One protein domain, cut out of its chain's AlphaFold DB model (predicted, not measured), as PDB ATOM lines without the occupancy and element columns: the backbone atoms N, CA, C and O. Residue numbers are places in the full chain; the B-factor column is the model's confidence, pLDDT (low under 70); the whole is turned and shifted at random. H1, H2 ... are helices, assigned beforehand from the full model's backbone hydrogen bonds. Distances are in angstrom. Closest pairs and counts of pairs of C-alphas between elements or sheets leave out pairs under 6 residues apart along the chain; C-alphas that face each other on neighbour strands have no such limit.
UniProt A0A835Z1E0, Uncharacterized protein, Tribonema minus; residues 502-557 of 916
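What this domain is: This is residues 502 to 557 of the 916 residues of an uncharacterized protein of Tribonema minus (UniProt A0A835Z1E0). The longest helix, H3, and the shorter H2 form a loose helical hairpin, the chain folding back between them, and H1 stands across the end of this hairpin that is away from its turn. H1 comes near the beginning of H2 and the last part of H3, and the hairpin makes the longer dimension of the domain. The printed part has 56 residues with three named helices, in the order H1, H2, H3 along the chain, and no named strand; the class is all helix. The whole is compact, with a radius of gyration of the C-alphas of 11.5 A, and it spans 31 by 23 by 17 A.

How they stand to each other: H3, residues 537 to 552, and H2, residues 521 to 531, are a helical hairpin. They only just touch, with 3 pairs of C-alphas within 8 A, and H3 touches H2 with residues 543 to 550 alone. The closest C-alphas of the two are those of Val 525 and Arg 547, 6.5 A apart. H2 and H3 run opposite ways at a steep tilt of 43 degrees, and their centres are 10.7 A apart. H1, residues 504 to 516, touches H2 with residues 511 to 515 alone; the closest C-alphas are those of Arg 511 and Ile 521, 5.9 A apart. The lines of H1 and H2 are about perpendicular, at 80 degrees. H1 and H3 are close but not clearly touching, with the C-alphas of Val 507 and Leu 550 the closest, 6.9 A apart. These two run opposite ways at a steep tilt of 65 degrees. In H1 and H3 every O i to N i+4 pair of the backbone is within hydrogen-bond range; in H2, 5 of 7 are.

Where its parts are: H3 has 16 residues and measures 22.6 A from C-alpha 537 at (-60.388, -15.753, -5.294) to C-alpha 552 at (-50.876, -19.761, -25.403). H2 has 11 residues and measures 15.0 A from the C-alpha of Ile 521 to that of Ala 531. H1 has 13 residues and measures 18.6 A; its first C-alpha, that of Arg 504, is at (-44.084, -14.700, -27.406).

The domain as a whole: The two C-alphas farthest apart are those of Asp 536 and Glu 557, at 32.5 A, while the first and last printed C-alphas, those of Val 502 and Glu 557, are 15.5 A apart. The printed part has no cut. The link from H1 to H2, of 4 residues, and the link from H2 to H3, of 5 residues, are both tight. The mean pLDDT of the printed part is 86.0, and residue 517, between H1 and H2, is the one printed residue under 70.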
ATOM      1  N   VAL A 502     -50.295 -10.488 -25.197       82.19
ATOM      2  CA  VAL A 502     -48.985 -10.886 -24.666       82.19
ATOM      3  C   VAL A 502     -48.189 -11.542 -25.791       82.19
ATOM      4  O   VAL A 502     -48.595 -12.563 -26.361       82.19
ATOM      5  N   SER A 503     -47.044 -10.958 -26.116       84.94
ATOM      6  CA  SER A 503     -46.147 -11.475 -27.139       84.94
ATOM      7  C   SER A 503     -45.401 -12.733 -26.673       84.94
ATOM      8  O   SER A 503     -45.203 -12.991 -25.483       84.94
ATOM      9  N   ARG A 504     -44.939 -13.524 -27.647       81.94
ATOM     10  CA  ARG A 504     -44.084 -14.700 -27.406       81.94
ATOM     11  C   ARG A 504     -42.789 -14.347 -26.679       81.94
ATOM     12  O   ARG A 504     -42.311 -15.134 -25.861       81.94
ATOM     13  N   ASP A 505     -42.251 -13.165 -26.956       79.94
ATOM     14  CA  ASP A 505     -40.990 -12.697 -26.390       79.94
ATOM     15  C   ASP A 505     -41.153 -12.323 -24.908       79.94
ATOM     16  O   ASP A 505     -40.340 -12.745 -24.089       79.94
ATOM     17  N   GLU A 506     -42.255 -11.664 -24.526       83.69
ATOM     18  CA  GLU A 506     -42.572 -11.347 -23.121       83.69
ATOM     19  C   GLU A 506     -42.730 -12.613 -22.263       83.69
ATOM     20  O   GLU A 506     -42.177 -12.697 -21.166       83.69
ATOM     21  N   VAL A 507     -43.410 -13.647 -22.778       87.94
ATOM     22  CA  VAL A 507     -43.504 -14.943 -22.078       87.94
ATOM     23  C   VAL A 507     -42.143 -15.642 -21.987       87.94
ATOM     24  O   VAL A 507     -41.858 -16.318 -20.995       87.94
ATOM     25  N   THR A 508     -41.273 -15.462 -22.982       85.25
ATOM     26  CA  THR A 508     -39.912 -16.019 -22.970       85.25
ATOM     27  C   THR A 508     -39.024 -15.319 -21.937       85.25
ATOM     28  O   THR A 508     -38.320 -15.995 -21.180       85.25
ATOM     29  N   GLU A 509     -39.085 -13.987 -21.836       80.69
ATOM     30  CA  GLU A 509     -38.384 -13.234 -20.789       80.69
ATOM     31  C   GLU A 509     -38.908 -13.574 -19.391       80.69
ATOM     32  O   GLU A 509     -38.105 -13.753 -18.474       80.69
ATOM     33  N   LEU A 510     -40.222 -13.758 -19.220       86.12
ATOM     34  CA  LEU A 510     -40.801 -14.144 -17.932       86.12
ATOM     35  C   LEU A 510     -40.320 -15.530 -17.470       86.12
ATOM     36  O   LEU A 510     -39.869 -15.676 -16.332       86.12
ATOM     37  N   ARG A 511     -40.337 -16.537 -18.359       90.75
ATOM     38  CA  ARG A 511     -39.786 -17.880 -18.078       90.75
ATOM     39  C   ARG A 511     -38.311 -17.808 -17.669       90.75
ATOM     40  O   ARG A 511     -37.892 -18.494 -16.737       90.75
ATOM     41  N   LYS A 512     -37.524 -16.956 -18.334       84.56
ATOM     42  CA  LYS A 512     -36.109 -16.729 -18.009       84.56
ATOM     43  C   LYS A 512     -35.927 -16.065 -16.638       84.56
ATOM     44  O   LYS A 512     -35.109 -16.535 -15.856       84.56
ATOM     45  N   MET A 513     -36.701 -15.024 -16.331       82.12
ATOM     46  CA  MET A 513     -36.628 -14.284 -15.065       82.12
ATOM     47  C   MET A 513     -36.849 -15.195 -13.852       82.12
ATOM     48  O   MET A 513     -36.068 -15.162 -12.904       82.12
ATOM     49  N   TYR A 514     -37.873 -16.051 -13.899       84.94
ATOM     50  CA  TYR A 514     -38.129 -17.027 -12.837       84.94
ATOM     51  C   TYR A 514     -36.982 -18.037 -12.713       84.94
ATOM     52  O   TYR A 514     -36.498 -18.292 -11.607       84.94
ATOM     53  N   LYS A 515     -36.476 -18.538 -13.847       84.75
ATOM     54  CA  LYS A 515     -35.366 -19.498 -13.881       84.75
ATOM     55  C   LYS A 515     -34.072 -18.933 -13.290       84.75
ATOM     56  O   LYS A 515     -33.376 -19.651 -12.573       84.75
ATOM     57  N   ASP A 516     -33.782 -17.655 -13.529       74.00
ATOM     58  CA  ASP A 516     -32.641 -16.947 -12.938       74.00
ATOM     59  C   ASP A 516     -32.807 -16.753 -11.409       74.00
ATOM     60  O   ASP A 516     -31.813 -16.710 -10.684       74.00
ATOM     61  N   MET A 517     -34.046 -16.734 -10.893       68.06
ATOM     62  CA  MET A 517     -34.363 -16.801  -9.453       68.06
ATOM     63  C   MET A 517     -34.352 -18.233  -8.877       68.06
ATOM     64  O   MET A 517     -34.655 -18.428  -7.701       68.06
ATOM     65  N   GLY A 518     -33.999 -19.247  -9.676       78.19
ATOM     66  CA  GLY A 518     -33.959 -20.649  -9.252       78.19
ATOM     67  C   GLY A 518     -35.323 -21.345  -9.195       78.19
ATOM     68  O   GLY A 518     -35.423 -22.412  -8.594       78.19
ATOM     69  N   MET A 519     -36.357 -20.768  -9.816       85.19
ATOM     70  CA  MET A 519     -37.709 -21.328  -9.887       85.19
ATOM     71  C   MET A 519     -38.095 -21.564 -11.350       85.19
ATOM     72  O   MET A 519     -37.970 -20.669 -12.176       85.19
ATOM     73  N   ASP A 520     -38.587 -22.745 -11.707       90.56
ATOM     74  CA  ASP A 520     -39.145 -22.952 -13.046       90.56
ATOM     75  C   ASP A 520     -40.630 -22.547 -13.028       90.56
ATOM     76  O   ASP A 520     -41.403 -23.075 -12.230       90.56
ATOM     77  N   ILE A 521     -41.032 -21.568 -13.849       92.62
ATOM     78  CA  ILE A 521     -42.408 -21.039 -13.824       92.62
ATOM     79  C   ILE A 521     -43.434 -22.067 -14.321       92.62
ATOM     80  O   ILE A 521     -44.566 -22.086 -13.838       92.62
ATOM     81  N   ASP A 522     -43.042 -22.957 -15.236       93.50
ATOM     82  CA  ASP A 522     -43.894 -24.047 -15.706       93.50
ATOM     83  C   ASP A 522     -44.055 -25.106 -14.615       93.50
ATOM     84  O   ASP A 522     -45.161 -25.607 -14.399       93.50
ATOM     85  N   GLN A 523     -42.979 -25.395 -13.873       91.50
ATOM     86  CA  GLN A 523     -43.040 -26.253 -12.690       91.50
ATOM     87  C   GLN A 523     -43.908 -25.629 -11.589       91.50
ATOM     88  O   GLN A 523     -44.793 -26.303 -11.069       91.50
ATOM     89  N   MET A 524     -43.725 -24.340 -11.278       90.00
ATOM     90  CA  MET A 524     -44.551 -23.621 -10.302       90.00
ATOM     91  C   MET A 524     -46.030 -23.668 -10.673       90.00
ATOM     92  O   MET A 524     -46.865 -23.868  -9.792       90.00
ATOM     93  N   VAL A 525     -46.370 -23.498 -11.954       92.81
ATOM     94  CA  VAL A 525     -47.762 -23.582 -12.409       92.81
ATOM     95  C   VAL A 525     -48.280 -25.021 -12.331       92.81
ATOM     96  O   VAL A 525     -49.375 -25.237 -11.814       92.81
ATOM     97  N   ALA A 526     -47.492 -26.019 -12.731       91.38
ATOM     98  CA  ALA A 526     -47.868 -27.427 -12.602       91.38
ATOM     99  C   ALA A 526     -48.096 -27.860 -11.137       91.38
ATOM    100  O   ALA A 526     -49.065 -28.562 -10.849       91.38
ATOM    101  N   GLU A 527     -47.250 -27.419 -10.204       86.94
ATOM    102  CA  GLU A 527     -47.381 -27.689  -8.765       86.94
ATOM    103  C   GLU A 527     -48.560 -26.917  -8.147       86.94
ATOM    104  O   GLU A 527     -49.348 -27.476  -7.380       86.94
ATOM    105  N   SER A 528     -48.749 -25.656  -8.545       86.81
ATOM    106  CA  SER A 528     -49.852 -24.804  -8.084       86.81
ATOM    107  C   SER A 528     -51.231 -25.318  -8.503       86.81
ATOM    108  O   SER A 528     -52.202 -25.081  -7.787       86.81
ATOM    109  N   ALA A 529     -51.336 -26.093  -9.590       88.69
ATOM    110  CA  ALA A 529     -52.586 -26.741  -9.992       88.69
ATOM    111  C   ALA A 529     -53.149 -27.683  -8.909       88.69
ATOM    112  O   ALA A 529     -54.365 -27.809  -8.773       88.69
ATOM    113  N   ALA A 530     -52.291 -28.309  -8.095       87.19
ATOM    114  CA  ALA A 530     -52.732 -29.127  -6.961       87.19
ATOM    115  C   ALA A 530     -53.239 -28.276  -5.776       87.19
ATOM    116  O   ALA A 530     -54.092 -28.725  -5.007       87.19
ATOM    117  N   ALA A 531     -52.752 -27.037  -5.649       86.19
ATOM    118  CA  ALA A 531     -53.130 -26.071  -4.615       86.19
ATOM    119  C   ALA A 531     -54.267 -25.114  -5.039       86.19
ATOM    120  O   ALA A 531     -54.732 -24.308  -4.238       86.19
ATOM    121  N   GLU A 532     -54.779 -25.216  -6.270       89.12
ATOM    122  CA  GLU A 532     -55.821 -24.321  -6.798       89.12
ATOM    123  C   GLU A 532     -57.102 -24.327  -5.940       89.12
ATOM    124  O   GLU A 532     -57.837 -23.342  -5.880       89.12
ATOM    125  N   SER A 533     -57.375 -25.410  -5.204       84.50
ATOM    126  CA  SER A 533     -58.499 -25.467  -4.257       84.50
ATOM    127  C   SER A 533     -58.341 -24.528  -3.049       84.50
ATOM    128  O   SER A 533     -59.348 -23.954  -2.626       84.50
ATOM    129  N   THR A 534     -57.120 -24.308  -2.546       85.81
ATOM    130  CA  THR A 534     -56.829 -23.581  -1.293       85.81
ATOM    131  C   THR A 534     -56.470 -22.106  -1.470       85.81
ATOM    132  O   THR A 534     -56.481 -21.371  -0.486       85.81
ATOM    133  N   MET A 535     -56.181 -21.657  -2.691       88.81
ATOM    134  CA  MET A 535     -55.971 -20.237  -3.001       88.81
ATOM    135  C   MET A 535     -57.233 -19.393  -2.721       88.81
ATOM    136  O   MET A 535     -58.356 -19.907  -2.769       88.81
ATOM    137  N   ASP A 536     -57.080 -18.092  -2.466       87.25
ATOM    138  CA  ASP A 536     -58.217 -17.162  -2.441       87.25
ATOM    139  C   ASP A 536     -58.707 -16.825  -3.865       87.25
ATOM    140  O   ASP A 536     -58.189 -17.332  -4.864       87.25
ATOM    141  N   ARG A 537     -59.764 -16.012  -3.987       83.69
ATOM    142  CA  ARG A 537     -60.388 -15.753  -5.294       83.69
ATOM    143  C   ARG A 537     -59.467 -14.986  -6.248       83.69
ATOM    144  O   ARG A 537     -59.523 -15.242  -7.447       83.69
ATOM    145  N   GLU A 538     -58.655 -14.070  -5.735       83.12
ATOM    146  CA  GLU A 538     -57.809 -13.189  -6.548       83.12
ATOM    147  C   GLU A 538     -56.520 -13.911  -6.951       83.12
ATOM    148  O   GLU A 538     -56.138 -13.875  -8.120       83.12
ATOM    149  N   ALA A 539     -55.939 -14.698  -6.038       80.94
ATOM    150  CA  ALA A 539     -54.837 -15.603  -6.330       80.94
ATOM    151  C   ALA A 539     -55.223 -16.674  -7.367       80.94
ATOM    152  O   ALA A 539     -54.456 -16.896  -8.302       80.94
ATOM    153  N   LYS A 540     -56.420 -17.286  -7.282       87.44
ATOM    154  CA  LYS A 540     -56.913 -18.208  -8.333       87.44
ATOM    155  C   LYS A 540     -57.051 -17.520  -9.682       87.44
ATOM    156  O   LYS A 540     -56.716 -18.111 -10.705       87.44
ATOM    157  N   GLU A 541     -57.555 -16.289  -9.700       85.88
ATOM    158  CA  GLU A 541     -57.768 -15.551 -10.942       85.88
ATOM    159  C   GLU A 541     -56.425 -15.192 -11.598       85.88
ATOM    160  O   GLU A 541     -56.220 -15.515 -12.768       85.88
ATOM    161  N   LEU A 542     -55.470 -14.655 -10.832       85.69
ATOM    162  CA  LEU A 542     -54.105 -14.380 -11.295       85.69
ATOM    163  C   LEU A 542     -53.386 -15.649 -11.771       85.69
ATOM    164  O   LEU A 542     -52.792 -15.658 -12.849       85.69
ATOM    165  N   TYR A 543     -53.486 -16.737 -11.006       90.81
ATOM    166  CA  TYR A 543     -52.935 -18.042 -11.366       90.81
ATOM    167  C   TYR A 543     -53.531 -18.576 -12.681       90.81
ATOM    168  O   TYR A 543     -52.791 -19.036 -13.555       90.81
ATOM    169  N   SER A 544     -54.849 -18.444 -12.873       89.50
ATOM    170  CA  SER A 544     -55.527 -18.869 -14.105       89.50
ATOM    171  C   SER A 544     -55.069 -18.072 -15.334       89.50
ATOM    172  O   SER A 544     -54.887 -18.650 -16.403       89.50
ATOM    173  N   LEU A 545     -54.798 -16.773 -15.171       90.19
ATOM    174  CA  LEU A 545     -54.288 -15.895 -16.228       90.19
ATOM    175  C   LEU A 545     -52.826 -16.200 -16.561       90.19
ATOM    176  O   LEU A 545     -52.480 -16.311 -17.736       90.19
ATOM    177  N   LEU A 546     -51.983 -16.400 -15.544       91.56
ATOM    178  CA  LEU A 546     -50.583 -16.793 -15.721       91.56
ATOM    179  C   LEU A 546     -50.481 -18.126 -16.476       91.56
ATOM    180  O   LEU A 546     -49.717 -18.251 -17.433       91.56
ATOM    181  N   ARG A 547     -51.314 -19.100 -16.094       93.56
ATOM    182  CA  ARG A 547     -51.432 -20.389 -16.776       93.56
ATOM    183  C   ARG A 547     -51.926 -20.233 -18.216       93.56
ATOM    184  O   ARG A 547     -51.298 -20.770 -19.122       93.56
ATOM    185  N   GLN A 548     -52.996 -19.469 -18.445       91.75
ATOM    186  CA  GLN A 548     -53.544 -19.225 -19.784       91.75
ATOM    187  C   GLN A 548     -52.508 -18.576 -20.720       91.75
ATOM    188  O   GLN A 548     -52.402 -18.955 -21.884       91.75
ATOM    189  N   MET A 549     -51.721 -17.631 -20.209       92.62
ATOM    190  CA  MET A 549     -50.642 -16.966 -20.938       92.62
ATOM    191  C   MET A 549     -49.491 -17.927 -21.295       92.62
ATOM    192  O   MET A 549     -48.970 -17.877 -22.410       92.62
ATOM    193  N   LEU A 550     -49.113 -18.833 -20.386       91.88
ATOM    194  CA  LEU A 550     -48.089 -19.857 -20.641       91.88
ATOM    195  C   LEU A 550     -48.574 -20.952 -21.610       91.88
ATOM    196  O   LEU A 550     -47.783 -21.428 -22.424       91.88
ATOM    197  N   GLU A 551     -49.859 -21.320 -21.563       91.31
ATOM    198  CA  GLU A 551     -50.485 -22.287 -22.480       91.31
ATOM    199  C   GLU A 551     -50.649 -21.731 -23.911       91.31
ATOM    200  O   GLU A 551     -50.542 -22.491 -24.873       91.31
ATOM    201  N   GLN A 552     -50.843 -20.414 -24.081       87.75
ATOM    202  CA  GLN A 552     -50.876 -19.761 -25.403       87.75
ATOM    203  C   GLN A 552     -49.522 -19.802 -26.134       87.75
ATOM    204  O   GLN A 552     -49.498 -19.814 -27.366       87.75
ATOM    205  N   HIS A 553     -48.411 -19.857 -25.390       88.75
ATOM    206  CA  HIS A 553     -47.046 -19.856 -25.930       88.75
ATOM    207  C   HIS A 553     -46.230 -21.031 -25.359       88.75
ATOM    208  O   HIS A 553     -45.392 -20.837 -24.467       88.75
ATOM    209  N   PRO A 554     -46.472 -22.267 -25.844       85.75
ATOM    210  CA  PRO A 554     -45.819 -23.467 -25.334       85.75
ATOM    211  C   PRO A 554     -44.318 -23.483 -25.657       85.75
ATOM    212  O   PRO A 554     -43.900 -23.226 -26.788       85.75
ATOM    213  N   LEU A 555     -43.505 -23.876 -24.668       78.25
ATOM    214  CA  LEU A 555     -42.034 -23.882 -24.731       78.25
ATOM    215  C   LEU A 555     -41.465 -24.592 -25.975       78.25
ATOM    216  O   LEU A 555     -40.467 -24.156 -26.547       78.25
ATOM    217  N   ALA A 556     -42.120 -25.670 -26.416       75.00
ATOM    218  CA  ALA A 556     -41.711 -26.454 -27.580       75.00
ATOM    219  C   ALA A 556     -41.771 -25.667 -28.905       75.00
ATOM    220  O   ALA A 556     -40.946 -25.898 -29.787       75.00
ATOM    221  N   GLU A 557     -42.710 -24.727 -29.055       72.75
ATOM    222  CA  GLU A 557     -42.830 -23.929 -30.281       72.75
ATOM    223  C   GLU A 557     -41.787 -22.798 -30.322       72.75
ATOM    224  O   GLU A 557     -41.222 -22.507 -31.378       72.75
TER     225      GLU A 557